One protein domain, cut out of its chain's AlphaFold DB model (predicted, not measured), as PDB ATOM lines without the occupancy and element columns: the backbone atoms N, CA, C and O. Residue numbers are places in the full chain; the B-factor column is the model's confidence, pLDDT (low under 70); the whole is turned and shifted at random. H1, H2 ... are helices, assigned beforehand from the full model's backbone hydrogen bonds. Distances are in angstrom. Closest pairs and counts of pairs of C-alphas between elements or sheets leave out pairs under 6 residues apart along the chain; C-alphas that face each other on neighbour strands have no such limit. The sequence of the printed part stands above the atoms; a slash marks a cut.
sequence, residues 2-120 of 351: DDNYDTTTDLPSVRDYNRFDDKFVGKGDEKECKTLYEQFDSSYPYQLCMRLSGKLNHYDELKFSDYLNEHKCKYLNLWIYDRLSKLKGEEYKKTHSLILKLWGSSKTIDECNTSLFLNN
ATOM      1  N   ASP A   2       0.788  39.945  36.597       33.41
ATOM      2  CA  ASP A   2       0.684  39.086  37.774       33.41
ATOM      3  C   ASP A   2       1.916  38.194  37.799       33.41
ATOM      4  O   ASP A   2       1.973  37.174  37.112       33.41
ATOM      5  N   ASP A   3       2.911  38.600  38.582       40.66
ATOM      6  CA  ASP A   3       4.193  37.905  38.698       40.66
ATOM      7  C   ASP A   3       4.063  36.701  39.655       40.66
ATOM      8  O   ASP A   3       4.807  36.531  40.620       40.66
ATOM      9  N   ASN A   4       3.066  35.852  39.394       40.94
ATOM     10  CA  ASN A   4       2.728  34.660  40.171       40.94
ATOM     11  C   ASN A   4       3.619  33.467  39.776       40.94
ATOM     12  O   ASN A   4       3.127  32.432  39.330       40.94
ATOM     13  N   TYR A   5       4.939  33.641  39.894       42.06
ATOM     14  CA  TYR A   5       5.952  32.653  39.488       42.06
ATOM     15  C   TYR A   5       6.579  31.859  40.648       42.06
ATOM     16  O   TYR A   5       7.426  31.005  40.406       42.06
ATOM     17  N   ASP A   6       6.153  32.107  41.891       44.62
ATOM     18  CA  ASP A   6       6.683  31.460  43.104       44.62
ATOM     19  C   ASP A   6       5.579  30.801  43.950       44.62
ATOM     20  O   ASP A   6       5.525  30.909  45.180       44.62
ATOM     21  N   THR A   7       4.680  30.072  43.282       51.81
ATOM     22  CA  THR A   7       3.903  29.035  43.970       51.81
ATOM     23  C   THR A   7       4.768  27.785  44.114       51.81
ATOM     24  O   THR A   7       5.448  27.375  43.171       51.81
ATOM     25  N   THR A   8       4.749  27.123  45.278       55.69
ATOM     26  CA  THR A   8       5.576  25.917  45.496       55.69
ATOM     27  C   THR A   8       5.283  24.788  44.501       55.69
ATOM     28  O   THR A   8       6.119  23.908  44.308       55.69
ATOM     29  N   THR A   9       4.135  24.827  43.820       53.16
ATOM     30  CA  THR A   9       3.752  23.934  42.719       53.16
ATOM     31  C   THR A   9       4.643  24.011  41.476       53.16
ATOM     32  O   THR A   9       4.798  22.986  40.810       53.16
ATOM     33  N   ASP A  10       5.268  25.157  41.191       54.56
ATOM     34  CA  ASP A  10       6.086  25.366  39.983       54.56
ATOM     35  C   ASP A  10       7.548  24.922  40.143       54.56
ATOM     36  O   ASP A  10       8.285  24.790  39.158       54.56
ATOM     37  N   LEU A  11       7.969  24.630  41.378       57.72
ATOM     38  CA  LEU A  11       9.333  24.215  41.681       57.72
ATOM     39  C   LEU A  11       9.703  22.939  40.900       57.72
ATOM     40  O   LEU A  11       8.941  21.963  40.930       57.72
ATOM     41  N   PRO A  12      10.882  22.882  40.238       61.66
ATOM     42  CA  PRO A  12      11.268  21.755  39.384       61.66
ATOM     43  C   PRO A  12      11.151  20.392  40.072       61.66
ATOM     44  O   PRO A  12      10.721  19.425  39.456       61.66
ATOM     45  N   SER A  13      11.453  20.341  41.366       60.84
ATOM     46  CA  SER A  13      11.353  19.175  42.246       60.84
ATOM     47  C   SER A  13       9.913  18.786  42.623       60.84
ATOM     48  O   SER A  13       9.635  17.591  42.743       60.84
ATOM     49  N   VAL A  14       8.961  19.727  42.748       65.00
ATOM     50  CA  VAL A  14       7.524  19.375  42.826       65.00
ATOM     51  C   VAL A  14       7.055  18.810  41.501       65.00
ATOM     52  O   VAL A  14       6.411  17.761  41.493       65.00
ATOM     53  N   ARG A  15       7.397  19.479  40.399       68.44
ATOM     54  CA  ARG A  15       7.010  19.078  39.048       68.44
ATOM     55  C   ARG A  15       7.556  17.696  38.688       68.44
ATOM     56  O   ARG A  15       6.795  16.868  38.197       68.44
ATOM     57  N   ASP A  16       8.822  17.420  38.995       71.00
ATOM     58  CA  ASP A  16       9.445  16.111  38.782       71.00
ATOM     59  C   ASP A  16       8.847  15.041  39.711       71.00
ATOM     60  O   ASP A  16       8.565  13.942  39.239       71.00
ATOM     61  N   TYR A  17       8.541  15.354  40.980       72.25
ATOM     62  CA  TYR A  17       7.812  14.427  41.860       72.25
ATOM     63  C   TYR A  17       6.408  14.109  41.325       72.25
ATOM     64  O   TYR A  17       6.001  12.952  41.330       72.25
ATOM     65  N   ASN A  18       5.642  15.113  40.887       73.69
ATOM     66  CA  ASN A  18       4.268  14.920  40.410       73.69
ATOM     67  C   ASN A  18       4.267  14.129  39.091       73.69
ATOM     68  O   ASN A  18       3.601  13.104  38.985       73.69
ATOM     69  N   ARG A  19       5.137  14.509  38.144       76.69
ATOM     70  CA  ARG A  19       5.411  13.737  36.922       76.69
ATOM     71  C   ARG A  19       5.816  12.295  37.238       76.69
ATOM     72  O   ARG A  19       5.413  11.378  36.527       76.69
ATOM     73  N   PHE A  20       6.619  12.079  38.279       81.44
ATOM     74  CA  PHE A  20       6.973  10.738  38.730       81.44
ATOM     75  C   PHE A  20       5.772   9.984  39.316       81.44
ATOM     76  O   PHE A  20       5.626   8.796  39.040       81.44
ATOM     77  N   ASP A  21       4.898  10.652  40.072       82.38
ATOM     78  CA  ASP A  21       3.688  10.071  40.664       82.38
ATOM     79  C   ASP A  21       2.738   9.509  39.598       82.38
ATOM     80  O   ASP A  21       2.314   8.353  39.706       82.38
ATOM     81  N   ASP A  22       2.505  10.288  38.537       82.44
ATOM     82  CA  ASP A  22       1.534   9.998  37.474       82.44
ATOM     83  C   ASP A  22       2.038   8.995  36.419       82.44
ATOM     84  O   ASP A  22       1.246   8.358  35.716       82.44
ATOM     85  N   LYS A  23       3.358   8.782  36.313       85.12
ATOM     86  CA  LYS A  23       3.926   7.776  35.399       85.12
ATOM     87  C   LYS A  23       3.415   6.367  35.716       85.12
ATOM     88  O   LYS A  23       3.487   5.913  36.858       85.12
ATOM     89  N   PHE A  24       2.966   5.658  34.681       88.31
ATOM     90  CA  PHE A  24       2.557   4.246  34.722       88.31
ATOM     91  C   PHE A  24       1.373   3.897  35.651       88.31
ATOM     92  O   PHE A  24       1.149   2.720  35.917       88.31
ATOM     93  N   VAL A  25       0.560   4.877  36.085       83.50
ATOM     94  CA  VAL A  25      -0.616   4.665  36.970       83.50
ATOM     95  C   VAL A  25      -1.550   3.546  36.476       83.50
ATOM     96  O   VAL A  25      -2.020   2.746  37.279       83.50
ATOM     97  N   GLY A  26      -1.796   3.472  35.163       84.25
ATOM     98  CA  GLY A  26      -2.646   2.459  34.519       84.25
ATOM     99  C   GLY A  26      -1.898   1.265  33.907       84.25
ATOM    100  O   GLY A  26      -2.428   0.635  32.998       84.25
ATOM    101  N   LYS A  27      -0.652   0.995  34.322       89.12
ATOM    102  CA  LYS A  27       0.178  -0.128  33.825       89.12
ATOM    103  C   LYS A  27       0.537  -1.147  34.919       89.12
ATOM    104  O   LYS A  27       1.469  -1.931  34.761       89.12
ATOM    105  N   GLY A  28      -0.183  -1.100  36.039       89.38
ATOM    106  CA  GLY A  28       0.005  -2.002  37.170       89.38
ATOM    107  C   GLY A  28      -0.523  -3.418  36.949       89.38
ATOM    108  O   GLY A  28      -1.285  -3.679  36.019       89.38
ATOM    109  N   ASP A  29      -0.132  -4.321  37.846       91.75
ATOM    110  CA  ASP A  29      -0.659  -5.684  37.915       91.75
ATOM    111  C   ASP A  29      -2.049  -5.665  38.566       91.75
ATOM    112  O   ASP A  29      -2.201  -5.789  39.783       91.75
ATOM    113  N   GLU A  30      -3.078  -5.477  37.740       91.88
ATOM    114  CA  GLU A  30      -4.473  -5.441  38.186       91.88
ATOM    115  C   GLU A  30      -4.867  -6.713  38.946       91.88
ATOM    116  O   GLU A  30      -5.573  -6.635  39.951       91.88
ATOM    117  N   LYS A  31      -4.372  -7.881  38.522       92.31
ATOM    118  CA  LYS A  31      -4.729  -9.177  39.108       92.31
ATOM    119  C   LYS A  31      -4.229  -9.301  40.546       92.31
ATOM    120  O   LYS A  31      -4.998  -9.700  41.420       92.31
ATOM    121  N   GLU A  32      -2.965  -8.975  40.795       91.31
ATOM    122  CA  GLU A  32      -2.395  -8.980  42.145       91.31
ATOM    123  C   GLU A  32      -2.971  -7.830  42.987       91.31
ATOM    124  O   GLU A  32      -3.407  -8.042  44.122       91.31
ATOM    125  N   CYS A  33      -3.052  -6.617  42.432       93.00
ATOM    126  CA  CYS A  33      -3.473  -5.435  43.181       93.00
ATOM    127  C   CYS A  33      -4.954  -5.435  43.573       93.00
ATOM    128  O   CYS A  33      -5.280  -4.941  44.657       93.00
ATOM    129  N   LYS A  34      -5.852  -6.011  42.761       92.06
ATOM    130  CA  LYS A  34      -7.297  -6.094  43.056       92.06
ATOM    131  C   LYS A  34      -7.591  -6.766  44.400       92.06
ATOM    132  O   LYS A  34      -8.551  -6.386  45.065       92.06
ATOM    133  N   THR A  35      -6.711  -7.655  44.867       92.44
ATOM    134  CA  THR A  35      -6.819  -8.283  46.196       92.44
ATOM    135  C   THR A  35      -6.848  -7.276  47.356       92.44
ATOM    136  O   THR A  35      -7.449  -7.567  48.388       92.44
ATOM    137  N   LEU A  36      -6.250  -6.084  47.202       91.31
ATOM    138  CA  LEU A  36      -6.335  -5.005  48.194       91.31
ATOM    139  C   LEU A  36      -7.680  -4.273  48.140       91.31
ATOM    140  O   LEU A  36      -8.194  -3.910  49.190       91.31
ATOM    141  N   TYR A  37      -8.258  -4.082  46.950       87.31
ATOM    142  CA  TYR A  37      -9.589  -3.480  46.789       87.31
ATOM    143  C   TYR A  37     -10.701  -4.401  47.316       87.31
ATOM    144  O   TYR A  37     -11.692  -3.944  47.867       87.31
ATOM    145  N   GLU A  38     -10.526  -5.716  47.185       88.94
ATOM    146  CA  GLU A  38     -11.461  -6.707  47.734       88.94
ATOM    147  C   GLU A  38     -11.335  -6.862  49.263       88.94
ATOM    148  O   GLU A  38     -12.300  -7.239  49.923       88.94
ATOM    149  N   GLN A  39     -10.161  -6.568  49.841       88.00
ATOM    150  CA  GLN A  39      -9.920  -6.615  51.294       88.00
ATOM    151  C   GLN A  39     -10.266  -5.313  52.021       88.00
ATOM    152  O   GLN A  39     -10.607  -5.350  53.205       88.00
ATOM    153  N   PHE A  40     -10.140  -4.172  51.348       84.12
ATOM    154  CA  PHE A  40     -10.342  -2.852  51.927       84.12
ATOM    155  C   PHE A  40     -11.319  -2.055  51.069       84.12
ATOM    156  O   PHE A  40     -11.069  -1.852  49.885       84.12
ATOM    157  N   ASP A  41     -12.359  -1.503  51.697       75.25
ATOM    158  CA  ASP A  41     -13.311  -0.546  51.102       75.25
ATOM    159  C   ASP A  41     -12.654   0.848  50.912       75.25
ATOM    160  O   ASP A  41     -13.135   1.894  51.342       75.25
ATOM    161  N   SER A  42     -11.434   0.832  50.371       75.12
ATOM    162  CA  SER A  42     -10.441   1.901  50.352       75.12
ATOM    163  C   SER A  42      -9.668   1.779  49.044       75.12
ATOM    164  O   SER A  42      -8.919   0.829  48.812       75.12
ATOM    165  N   SER A  43      -9.838   2.755  48.154       85.00
ATOM    166  CA  SER A  43      -9.190   2.736  46.839       85.00
ATOM    167  C   SER A  43      -7.688   3.040  46.900       85.00
ATOM    168  O   SER A  43      -6.967   2.729  45.953       85.00
ATOM    169  N   TYR A  44      -7.184   3.617  47.997       90.06
ATOM    170  CA  TYR A  44      -5.794   4.072  48.093       90.06
ATOM    171  C   TYR A  44      -4.756   2.925  48.170       90.06
ATOM    172  O   TYR A  44      -3.798   2.981  47.396       90.06
ATOM    173  N   PRO A  45      -4.924   1.859  48.988       92.31
ATOM    174  CA  PRO A  45      -4.113   0.635  48.909       92.31
ATOM    175  C   PRO A  45      -3.989   0.072  47.484       92.31
ATOM    176  O   PRO A  45      -2.882  -0.171  46.997       92.31
ATOM    177  N   TYR A  46      -5.125  -0.066  46.795       92.12
ATOM    178  CA  TYR A  46      -5.202  -0.551  45.417       92.12
ATOM    179  C   TYR A  46      -4.460   0.369  44.436       92.12
ATOM    180  O   TYR A  46      -3.580  -0.085  43.705       92.12
ATOM    181  N   GLN A  47      -4.745   1.676  44.461       91.62
ATOM    182  CA  GLN A  47      -4.084   2.655  43.594       91.62
ATOM    183  C   GLN A  47      -2.570   2.710  43.824       91.62
ATOM    184  O   GLN A  47      -1.813   2.834  42.862       91.62
ATOM    185  N   LEU A  48      -2.110   2.605  45.073       92.50
ATOM    186  CA  LEU A  48      -0.683   2.563  45.391       92.50
ATOM    187  C   LEU A  48      -0.016   1.314  44.798       92.50
ATOM    188  O   LEU A  48       1.043   1.424  44.178       92.50
ATOM    189  N   CYS A  49      -0.658   0.153  44.921       93.75
ATOM    190  CA  CYS A  49      -0.189  -1.087  44.309       93.75
ATOM    191  C   CYS A  49      -0.111  -0.983  42.774       93.75
ATOM    192  O   CYS A  49       0.927  -1.313  42.193       93.75
ATOM    193  N   MET A  50      -1.151  -0.452  42.120       92.88
ATOM    194  CA  MET A  50      -1.184  -0.262  40.661       92.88
ATOM    195  C   MET A  50      -0.076   0.682  40.181       92.88
ATOM    196  O   MET A  50       0.670   0.364  39.255       92.88
ATOM    197  N   ARG A  51       0.091   1.820  40.863       92.75
ATOM    198  CA  ARG A  51       1.157   2.789  40.573       92.75
ATOM    199  C   ARG A  51       2.545   2.183  40.743       92.75
ATOM    200  O   ARG A  51       3.417   2.477  39.934       92.75
ATOM    201  N   LEU A  52       2.775   1.381  41.784       92.38
ATOM    202  CA  LEU A  52       4.087   0.777  42.006       92.38
ATOM    203  C   LEU A  52       4.397  -0.314  40.980       92.38
ATOM    204  O   LEU A  52       5.451  -0.266  40.355       92.38
ATOM    205  N   SER A  53       3.494  -1.278  40.799       92.81
ATOM    206  CA  SER A  53       3.703  -2.385  39.855       92.81
ATOM    207  C   SER A  53       3.932  -1.874  38.430       92.81
ATOM    208  O   SER A  53       4.848  -2.345  37.764       92.81
ATOM    209  N   GLY A  54       3.219  -0.825  38.004       92.62
ATOM    210  CA  GLY A  54       3.481  -0.163  36.724       92.62
ATOM    211  C   GLY A  54       4.877   0.465  36.638       92.62
ATOM    212  O   GLY A  54       5.554   0.312  35.625       92.62
ATOM    213  N   LYS A  55       5.349   1.128  37.703       91.19
ATOM    214  CA  LYS A  55       6.710   1.700  37.763       91.19
ATOM    215  C   LYS A  55       7.814   0.637  37.809       91.19
ATOM    216  O   LYS A  55       8.911   0.927  37.349       91.19
ATOM    217  N   LEU A  56       7.547  -0.554  38.345       91.12
ATOM    218  CA  LEU A  56       8.479  -1.688  38.325       91.12
ATOM    219  C   LEU A  56       8.545  -2.339  36.941       91.12
ATOM    220  O   LEU A  56       9.621  -2.487  36.374       91.12
ATOM    221  N   ASN A  57       7.388  -2.652  36.356       89.75
ATOM    222  CA  ASN A  57       7.298  -3.273  35.032       89.75
ATOM    223  C   ASN A  57       7.913  -2.404  33.922       89.75
ATOM    224  O   ASN A  57       8.428  -2.937  32.944       89.75
ATOM    225  N   HIS A  58       7.877  -1.081  34.098       90.88
ATOM    226  CA  HIS A  58       8.465  -0.090  33.201       90.88
ATOM    227  C   HIS A  58       9.632   0.669  33.863       90.88
ATOM    228  O   HIS A  58       9.808   1.869  33.624       90.88
ATOM    229  N   TYR A  59      10.410   0.004  34.730       88.88
ATOM    230  CA  TYR A  59      11.484   0.665  35.477       88.88
ATOM    231  C   TYR A  59      12.466   1.366  34.541       88.88
ATOM    232  O   TYR A  59      12.696   2.562  34.705       88.88
ATOM    233  N   ASP A  60      12.973   0.690  33.515       87.56
ATOM    234  CA  ASP A  60      13.954   1.208  32.551       87.56
ATOM    235  C   ASP A  60      13.474   2.514  31.891       87.56
ATOM    236  O   ASP A  60      14.219   3.491  31.800       87.56
ATOM    237  N   GLU A  61      12.179   2.588  31.569       88.50
ATOM    238  CA  GLU A  61      11.505   3.741  30.957       88.50
ATOM    239  C   GLU A  61      11.283   4.933  31.918       88.50
ATOM    240  O   GLU A  61      10.951   6.047  31.484       88.50
ATOM    241  N   LEU A  62      11.485   4.758  33.232       84.75
ATOM    242  CA  LEU A  62      11.487   5.863  34.197       84.75
ATOM    243  C   LEU A  62      12.679   6.796  33.944       84.75
ATOM    244  O   LEU A  62      13.761   6.620  34.502       84.75
ATOM    245  N   LYS A  63      12.436   7.824  33.128       77.44
ATOM    246  CA  LYS A  63      13.293   9.011  32.992       77.44
ATOM    247  C   LYS A  63      12.960  10.076  34.043       77.44
ATOM    248  O   LYS A  63      11.784  10.433  34.202       77.44
ATOM    249  N   PHE A  64      13.991  10.608  34.678       73.31
ATOM    250  CA  PHE A  64      14.021  11.812  35.506       73.31
ATOM    251  C   PHE A  64      14.856  12.890  34.786       73.31
ATOM    252  O   PHE A  64      15.321  12.669  33.665       73.31
ATOM    253  N   SER A  65      15.050  14.049  35.417       68.69
ATOM    254  CA  SER A  65      16.121  14.985  35.052       68.69
ATOM    255  C   SER A  65      17.497  14.310  35.191       68.69
ATOM    256  O   SER A  65      17.654  13.400  36.004       68.69
ATOM    257  N   ASP A  66      18.486  14.722  34.391       67.69
ATOM    258  CA  ASP A  66      19.730  13.954  34.185       67.69
ATOM    259  C   ASP A  66      20.473  13.635  35.490       67.69
ATOM    260  O   ASP A  66      20.753  12.471  35.770       67.69
ATOM    261  N   TYR A  67      20.637  14.639  36.355       64.38
ATOM    262  CA  TYR A  67      21.219  14.509  37.698       64.38
ATOM    263  C   TYR A  67      20.477  13.517  38.621       64.38
ATOM    264  O   TYR A  67      21.047  12.985  39.570       64.38
ATOM    265  N   LEU A  68      19.190  13.257  38.373       66.19
ATOM    266  CA  LEU A  68      18.367  12.356  39.184       66.19
ATOM    267  C   LEU A  68      18.290  10.935  38.622       66.19
ATOM    268  O   LEU A  68      17.953  10.014  39.369       66.19
ATOM    269  N   ASN A  69      18.624  10.728  37.344       71.12
ATOM    270  CA  ASN A  69      18.630   9.398  36.728       71.12
ATOM    271  C   ASN A  69      19.627   8.460  37.429       71.12
ATOM    272  O   ASN A  69      19.274   7.322  37.732       71.12
ATOM    273  N   GLU A  70      20.802   8.963  37.819       74.12
ATOM    274  CA  GLU A  70      21.806   8.238  38.621       74.12
ATOM    275  C   GLU A  70      21.300   7.809  40.011       74.12
ATOM    276  O   GLU A  70      21.919   6.996  40.701       74.12
ATOM    277  N   HIS A  71      20.193   8.384  40.484       75.50
ATOM    278  CA  HIS A  71      19.622   8.126  41.807       75.50
ATOM    279  C   HIS A  71      18.199   7.556  41.741       75.50
ATOM    280  O   HIS A  71      17.576   7.346  42.783       75.50
ATOM    281  N   LYS A  72      17.706   7.233  40.542       81.31
ATOM    282  CA  LYS A  72      16.389   6.653  40.231       81.31
ATOM    283  C   LYS A  72      15.902   5.598  41.229       81.31
ATOM    284  O   LYS A  72      14.778   5.704  41.719       81.31
ATOM    285  N   CYS A  73      16.756   4.647  41.613       81.94
ATOM    286  CA  CYS A  73      16.412   3.644  42.622       81.94
ATOM    287  C   CYS A  73      16.121   4.249  44.012       81.94
ATOM    288  O   CYS A  73      15.127   3.905  44.658       81.94
ATOM    289  N   LYS A  74      16.959   5.189  44.471       78.50
ATOM    290  CA  LYS A  74      16.776   5.908  45.744       78.50
ATOM    291  C   LYS A  74      15.484   6.730  45.710       78.50
ATOM    292  O   LYS A  74      14.717   6.693  46.668       78.50
ATOM    293  N   TYR A  75      15.210   7.401  44.590       77.94
ATOM    294  CA  TYR A  75      13.982   8.173  44.367       77.94
ATOM    295  C   TYR A  75      12.718   7.302  44.420       77.94
ATOM    296  O   TYR A  75      11.763   7.659  45.113       77.94
ATOM    297  N   LEU A  76      12.722   6.138  43.761       84.50
ATOM    298  CA  LEU A  76      11.614   5.179  43.815       84.50
ATOM    299  C   LEU A  76      11.391   4.651  45.247       84.50
ATOM    300  O   LEU A  76      10.260   4.686  45.729       84.50
ATOM    301  N   ASN A  77      12.456   4.259  45.956       82.12
ATOM    302  CA  ASN A  77      12.382   3.831  47.362       82.12
ATOM    303  C   ASN A  77      11.784   4.919  48.280       82.12
ATOM    304  O   ASN A  77      10.887   4.642  49.077       82.12
ATOM    305  N   LEU A  78      12.241   6.170  48.147       77.44
ATOM    306  CA  LEU A  78      11.747   7.308  48.933       77.44
ATOM    307  C   LEU A  78      10.268   7.612  48.657       77.44
ATOM    308  O   LEU A  78       9.507   7.850  49.598       77.44
ATOM    309  N   TRP A  79       9.844   7.559  47.390       85.31
ATOM    310  CA  TRP A  79       8.438   7.729  47.014       85.31
ATOM    311  C   TRP A  79       7.558   6.638  47.639       85.31
ATOM    312  O   TRP A  79       6.533   6.955  48.240       85.31
ATOM    313  N   ILE A  80       7.973   5.367  47.596       86.31
ATOM    314  CA  ILE A  80       7.231   4.254  48.226       86.31
ATOM    315  C   ILE A  80       7.110   4.460  49.727       86.31
ATOM    316  O   ILE A  80       6.023   4.297  50.279       86.31
ATOM    317  N   TYR A  81       8.206   4.840  50.382       79.75
ATOM    318  CA  TYR A  81       8.237   5.081  51.818       79.75
ATOM    319  C   TYR A  81       7.265   6.200  52.230       79.75
ATOM    320  O   TYR A  81       6.454   6.007  53.138       79.75
ATOM    321  N   ASP A  82       7.247   7.327  51.506       78.81
ATOM    322  CA  ASP A  82       6.238   8.379  51.692       78.81
ATOM    323  C   ASP A  82       4.805   7.850  51.481       78.81
ATOM    324  O   ASP A  82       3.936   8.057  52.337       78.81
ATOM    325  N   ARG A  83       4.543   7.123  50.387       87.00
ATOM    326  CA  ARG A  83       3.194   6.635  50.063       87.00
ATOM    327  C   ARG A  83       2.671   5.572  51.020       87.00
ATOM    328  O   ARG A  83       1.494   5.640  51.378       87.00
ATOM    329  N   LEU A  84       3.511   4.647  51.473       86.19
ATOM    330  CA  LEU A  84       3.141   3.641  52.467       86.19
ATOM    331  C   LEU A  84       2.975   4.242  53.861       86.19
ATOM    332  O   LEU A  84       2.060   3.836  54.574       86.19
ATOM    333  N   SER A  85       3.758   5.263  54.232       81.62
ATOM    334  CA  SER A  85       3.587   5.944  55.525       81.62
ATOM    335  C   SER A  85       2.188   6.539  55.716       81.62
ATOM    336  O   SER A  85       1.749   6.744  56.852       81.62
ATOM    337  N   LYS A  86       1.473   6.810  54.612       84.06
ATOM    338  CA  LYS A  86       0.112   7.365  54.602       84.06
ATOM    339  C   LYS A  86      -0.929   6.362  55.116       84.06
ATOM    340  O   LYS A  86      -1.874   6.810  55.768       84.06
ATOM    341  N   LEU A  87      -0.689   5.059  54.943       86.38
ATOM    342  CA  LEU A  87      -1.494   3.955  55.481       86.38
ATOM    343  C   LEU A  87      -1.291   3.754  56.990       86.38
ATOM    344  O   LEU A  87      -0.347   4.275  57.586       86.38
ATOM    345  N   LYS A  88      -2.188   2.981  57.618       86.88
ATOM    346  CA  LYS A  88      -2.119   2.592  59.038       86.88
ATOM    347  C   LYS A  88      -2.651   1.169  59.244       86.88
ATOM    348  O   LYS A  88      -3.356   0.640  58.392       86.88
ATOM    349  N   GLY A  89      -2.342   0.560  60.391       89.69
ATOM    350  CA  GLY A  89      -2.950  -0.710  60.815       89.69
ATOM    351  C   GLY A  89      -2.791  -1.846  59.796       89.69
ATOM    352  O   GLY A  89      -1.698  -2.066  59.276       89.69
ATOM    353  N   GLU A  90      -3.877  -2.572  59.523       90.81
ATOM    354  CA  GLU A  90      -3.876  -3.680  58.556       90.81
ATOM    355  C   GLU A  90      -3.711  -3.223  57.100       90.81
ATOM    356  O   GLU A  90      -3.016  -3.914  56.356       90.81
ATOM    357  N   GLU A  91      -4.236  -2.052  56.702       91.06
ATOM    358  CA  GLU A  91      -4.000  -1.509  55.351       91.06
ATOM    359  C   GLU A  91      -2.497  -1.400  55.079       91.06
ATOM    360  O   GLU A  91      -2.015  -1.861  54.044       91.06
ATOM    361  N   TYR A  92      -1.743  -0.845  56.041       89.50
ATOM    362  CA  TYR A  92      -0.286  -0.756  55.952       89.50
ATOM    363  C   TYR A  92       0.338  -2.145  55.798       89.50
ATOM    364  O   TYR A  92       1.057  -2.373  54.830       89.50
ATOM    365  N   LYS A  93       0.044  -3.087  56.707       90.38
ATOM    366  CA  LYS A  93       0.674  -4.420  56.709       90.38
ATOM    367  C   LYS A  93       0.420  -5.189  55.412       90.38
ATOM    368  O   LYS A  93       1.355  -5.750  54.842       90.38
ATOM    369  N   LYS A  94      -0.833  -5.228  54.944       92.69
ATOM    370  CA  LYS A  94      -1.222  -5.972  53.736       92.69
ATOM    371  C   LYS A  94      -0.653  -5.327  52.477       92.69
ATOM    372  O   LYS A  94      -0.047  -6.030  51.673       92.69
ATOM    373  N   THR A  95      -0.756  -4.001  52.350       92.25
ATOM    374  CA  THR A  95      -0.201  -3.278  51.194       92.25
ATOM    375  C   THR A  95       1.318  -3.401  51.146       92.25
ATOM    376  O   THR A  95       1.863  -3.732  50.103       92.25
ATOM    377  N   HIS A  96       2.007  -3.225  52.279       89.38
ATOM    378  CA  HIS A  96       3.456  -3.417  52.407       89.38
ATOM    379  C   HIS A  96       3.885  -4.842  52.019       89.38
ATOM    380  O   HIS A  96       4.852  -5.013  51.284       89.38
ATOM    381  N   SER A  97       3.155  -5.866  52.474       91.12
ATOM    382  CA  SER A  97       3.429  -7.268  52.129       91.12
ATOM    383  C   SER A  97       3.269  -7.544  50.627       91.12
ATOM    384  O   SER A  97       4.152  -8.142  50.012       91.12
ATOM    385  N   LEU A  98       2.189  -7.051  50.005       92.31
ATOM    386  CA  LEU A  98       1.970  -7.219  48.566       92.31
ATOM    387  C   LEU A  98       3.002  -6.445  47.731       92.31
ATOM    388  O   LEU A  98       3.518  -6.971  46.749       92.31
ATOM    389  N   ILE A  99       3.354  -5.230  48.155       90.00
ATOM    390  CA  ILE A  99       4.404  -4.413  47.536       90.00
ATOM    391  C   ILE A  99       5.753  -5.135  47.548       90.00
ATOM    392  O   ILE A  99       6.415  -5.186  46.514       90.00
ATOM    393  N   LEU A 100       6.134  -5.755  48.671       87.88
ATOM    394  CA  LEU A 100       7.356  -6.559  48.749       87.88
ATOM    395  C   LEU A 100       7.315  -7.787  47.831       87.88
ATOM    396  O   LEU A 100       8.313  -8.077  47.175       87.88
ATOM    397  N   LYS A 101       6.171  -8.481  47.735       90.69
ATOM    398  CA  LYS A 101       5.995  -9.612  46.806       90.69
ATOM    399  C   LYS A 101       6.181  -9.175  45.349       90.69
ATOM    400  O   LYS A 101       6.915  -9.826  44.608       90.69
ATOM    401  N   LEU A 102       5.531  -8.082  44.945       90.19
ATOM    402  CA  LEU A 102       5.616  -7.534  43.588       90.19
ATOM    403  C   LEU A 102       7.045  -7.095  43.252       90.19
ATOM    404  O   LEU A 102       7.555  -7.441  42.191       90.19
ATOM    405  N   TRP A 103       7.716  -6.410  44.180       87.25
ATOM    406  CA  TRP A 103       9.113  -6.010  44.015       87.25
ATOM    407  C   TRP A 103      10.049  -7.214  43.896       87.25
ATOM    408  O   TRP A 103      10.843  -7.280  42.961       87.25
ATOM    409  N   GLY A 104       9.922  -8.194  44.795       84.06
ATOM    410  CA  GLY A 104      10.721  -9.423  44.785       84.06
ATOM    411  C   GLY A 104      10.520 -10.297  43.545       84.06
ATOM    412  O   GLY A 104      11.387 -11.098  43.220       84.06
ATOM    413  N   SER A 105       9.397 -10.123  42.843       85.06
ATOM    414  CA  SER A 105       9.085 -10.813  41.584       85.06
ATOM    415  C   SER A 105       9.455  -9.995  40.337       85.06
ATOM    416  O   SER A 105       9.306 -10.483  39.218       85.06
ATOM    417  N   SER A 106       9.892  -8.742  40.504       84.62
ATOM    418  CA  SER A 106      10.230  -7.843  39.398       84.62
ATOM    419  C   SER A 106      11.684  -8.014  38.955       84.62
ATOM    420  O   SER A 106      12.571  -8.227  39.776       84.62
ATOM    421  N   LYS A 107      11.952  -7.825  37.657       80.69
ATOM    422  CA  LYS A 107      13.325  -7.781  37.109       80.69
ATOM    423  C   LYS A 107      14.164  -6.636  37.696       80.69
ATOM    424  O   LYS A 107      15.383  -6.679  37.675       80.69
ATOM    425  N   THR A 108      13.494  -5.627  38.247       76.94
ATOM    426  CA  THR A 108      14.077  -4.441  38.877       76.94
ATOM    427  C   THR A 108      14.855  -4.747  40.160       76.94
ATOM    428  O   THR A 108      15.593  -3.880  40.618       76.94
ATOM    429  N   ILE A 109      14.719  -5.935  40.766       73.38
ATOM    430  CA  ILE A 109      15.377  -6.240  42.047       73.38
ATOM    431  C   ILE A 109      16.911  -6.208  41.977       73.38
ATOM    432  O   ILE A 109      17.540  -5.749  42.932       73.38
ATOM    433  N   ASP A 110      17.493  -6.618  40.847       74.31
ATOM    434  CA  ASP A 110      18.948  -6.654  40.646       74.31
ATOM    435  C   ASP A 110      19.536  -5.241  40.470       74.31
ATOM    436  O   ASP A 110      20.630  -4.947  40.950       74.31
ATOM    437  N   GLU A 111      18.784  -4.331  39.840       77.62
ATOM    438  CA  GLU A 111      19.175  -2.927  39.636       77.62
ATOM    439  C   GLU A 111      18.777  -2.006  40.798       77.62
ATOM    440  O   GLU A 111      19.342  -0.923  40.981       77.62
ATOM    441  N   CYS A 112      17.760  -2.393  41.567       79.81
ATOM    442  CA  CYS A 112      17.205  -1.597  42.647       79.81
ATOM    443  C   CYS A 112      16.767  -2.469  43.828       79.81
ATOM    444  O   CYS A 112      15.626  -2.925  43.945       79.81
ATOM    445  N   ASN A 113      17.707  -2.657  44.750       72.12
ATOM    446  CA  ASN A 113      17.502  -3.431  45.966       72.12
ATOM    447  C   ASN A 113      16.516  -2.736  46.939       72.12
ATOM    448  O   ASN A 113      16.518  -1.516  47.114       72.12
ATOM    449  N   THR A 114      15.705  -3.548  47.621       67.00
ATOM    450  CA  THR A 114      14.764  -3.159  48.690       67.00
ATOM    451  C   THR A 114      15.428  -2.788  50.024       67.00
ATOM    452  O   THR A 114      14.733  -2.382  50.958       67.00
ATOM    453  N   SER A 115      16.751  -2.913  50.160       59.16
ATOM    454  CA  SER A 115      17.487  -2.663  51.415       59.16
ATOM    455  C   SER A 115      17.204  -1.286  52.038       59.16
ATOM    456  O   SER A 115      17.072  -1.170  53.258       59.16
ATOM    457  N   LEU A 116      17.017  -0.261  51.198       55.84
ATOM    458  CA  LEU A 116      16.623   1.106  51.574       55.84
ATOM    459  C   LEU A 116      15.239   1.195  52.239       55.84
ATOM    460  O   LEU A 116      14.994   2.092  53.047       55.84
ATOM    461  N   PHE A 117      14.337   0.284  51.884       52.00
ATOM    462  CA  PHE A 117      12.958   0.234  52.353       52.00
ATOM    463  C   PHE A 117      12.801  -0.611  53.628       52.00
ATOM    464  O   PHE A 117      12.025  -0.254  54.513       52.00
ATOM    465  N   LEU A 118      13.561  -1.705  53.749       53.62
ATOM    466  CA  LEU A 118      13.407  -2.684  54.832       53.62
ATOM    467  C   LEU A 118      14.072  -2.283  56.159       53.62
ATOM    468  O   LEU A 118      13.514  -2.542  57.224       53.62
ATOM    469  N   ASN A 119      15.245  -1.646  56.125       49.91
ATOM    470  CA  ASN A 119      16.123  -1.592  57.306       49.91
ATOM    471  C   ASN A 119      15.926  -0.369  58.228       49.91
ATOM    472  O   ASN A 119      16.623  -0.251  59.234       49.91
ATOM    473  N   ASN A 120      14.962   0.515  57.921       54.47
ATOM    474  CA  ASN A 120      14.986   1.955  58.239       54.47
ATOM    475  C   ASN A 120      16.251   2.626  57.688       54.47
ATOM    476  O   ASN A 120      17.356   2.200  57.999       54.47
TER     477      ASN A 120
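AT A GLANCE: This is residues 2 to 120 of the 351 residues of the protein "VIR protein" of Plasmodium vivax (UniProt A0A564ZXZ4). Four helices stand side by side as a bundle, with H3 and H6 in the middle, H2 on one side of that pair and H5 on the other; the bundle is up and down, each helix running against the one before it. H1 reaches away from the bundle, crosswise to H3, and beyond it residues 2 to 8 stick out as a tail along the longest axis. The short H4 sits by the beginning of H5, and the short H7 packs on H5. The printed part has 119 residues with seven named helices, H1 to H7 in chain order, and no named strand; its class is all helix. It is compact, with a radius of gyration of the C-alphas of 15.2 A and spans of 49 by 33 by 28 A.

HOW THE PARTS SIT: H6, residues 89 to 104, is the hub, touching three helices. It touches H3, residues 43 to 57, at a shallow tilt of 14 degrees, the same way; their closest C-alphas, of Pro 45 and Thr 95, are 6.0 A apart. With residues 94 to 98 alone it touches H2, residues 30 to 39, at 13 degrees, a shallow tilt, opposite ways; the closest C-alphas, of Leu 36 and Thr 95, are 7.0 A apart. H2 and H3 form a helical hairpin, closest at the C-alphas of Leu 36 and Tyr 46, 5.4 A. H5, residues 72 to 85, forms another with H6, at a shallow tilt of 21 degrees; residues 84 to 85 of H5 touch residues 92 to 96 of H6, closest at the C-alphas of Leu 84 and Tyr 92, 6.6 A. H3 and H5 are close but not clearly touching, and H2 and H5 are apart. H1, residues 12 to 22, is near H5; it is close to but not clearly touching H3, about perpendicular at 81 degrees, with the closest C-alphas, of Asp 21 and Arg 51, 7.7 A apart. H7, residues 115 to 118, touches H5, closest at the C-alphas of Phe 117 and Asn 77, 6.2 A. H4, residues 66 to 69, is close to but not clearly touching H5. Every O i to N i+4 pair is within hydrogen-bond range in H1, H3, H5 and H6, against 3 of 6 in H2; H4 and H7 are too short for such a pair.

IN THESE COORDINATES: H6 measures 22.8 A from C-alpha 89 at (-2.950, -0.710, 60.815) to C-alpha 104 at (10.721, -9.423, 44.785). H3 measures 21.2 A, H5 20.0 A, H1 15.4 A and H2 14.2 A. H1 begins at C-alpha 12, (11.268, 21.755, 39.384).

THE WHOLE: The C-alphas of Asp 2 and Ser 105, the two farthest apart, are 50.7 A apart. The printed part has no cut, and no link is long. Mean pLDDT of the printed part is 79.1; residues 2 to 15, 65 to 68 and 114 to 120 are under 70.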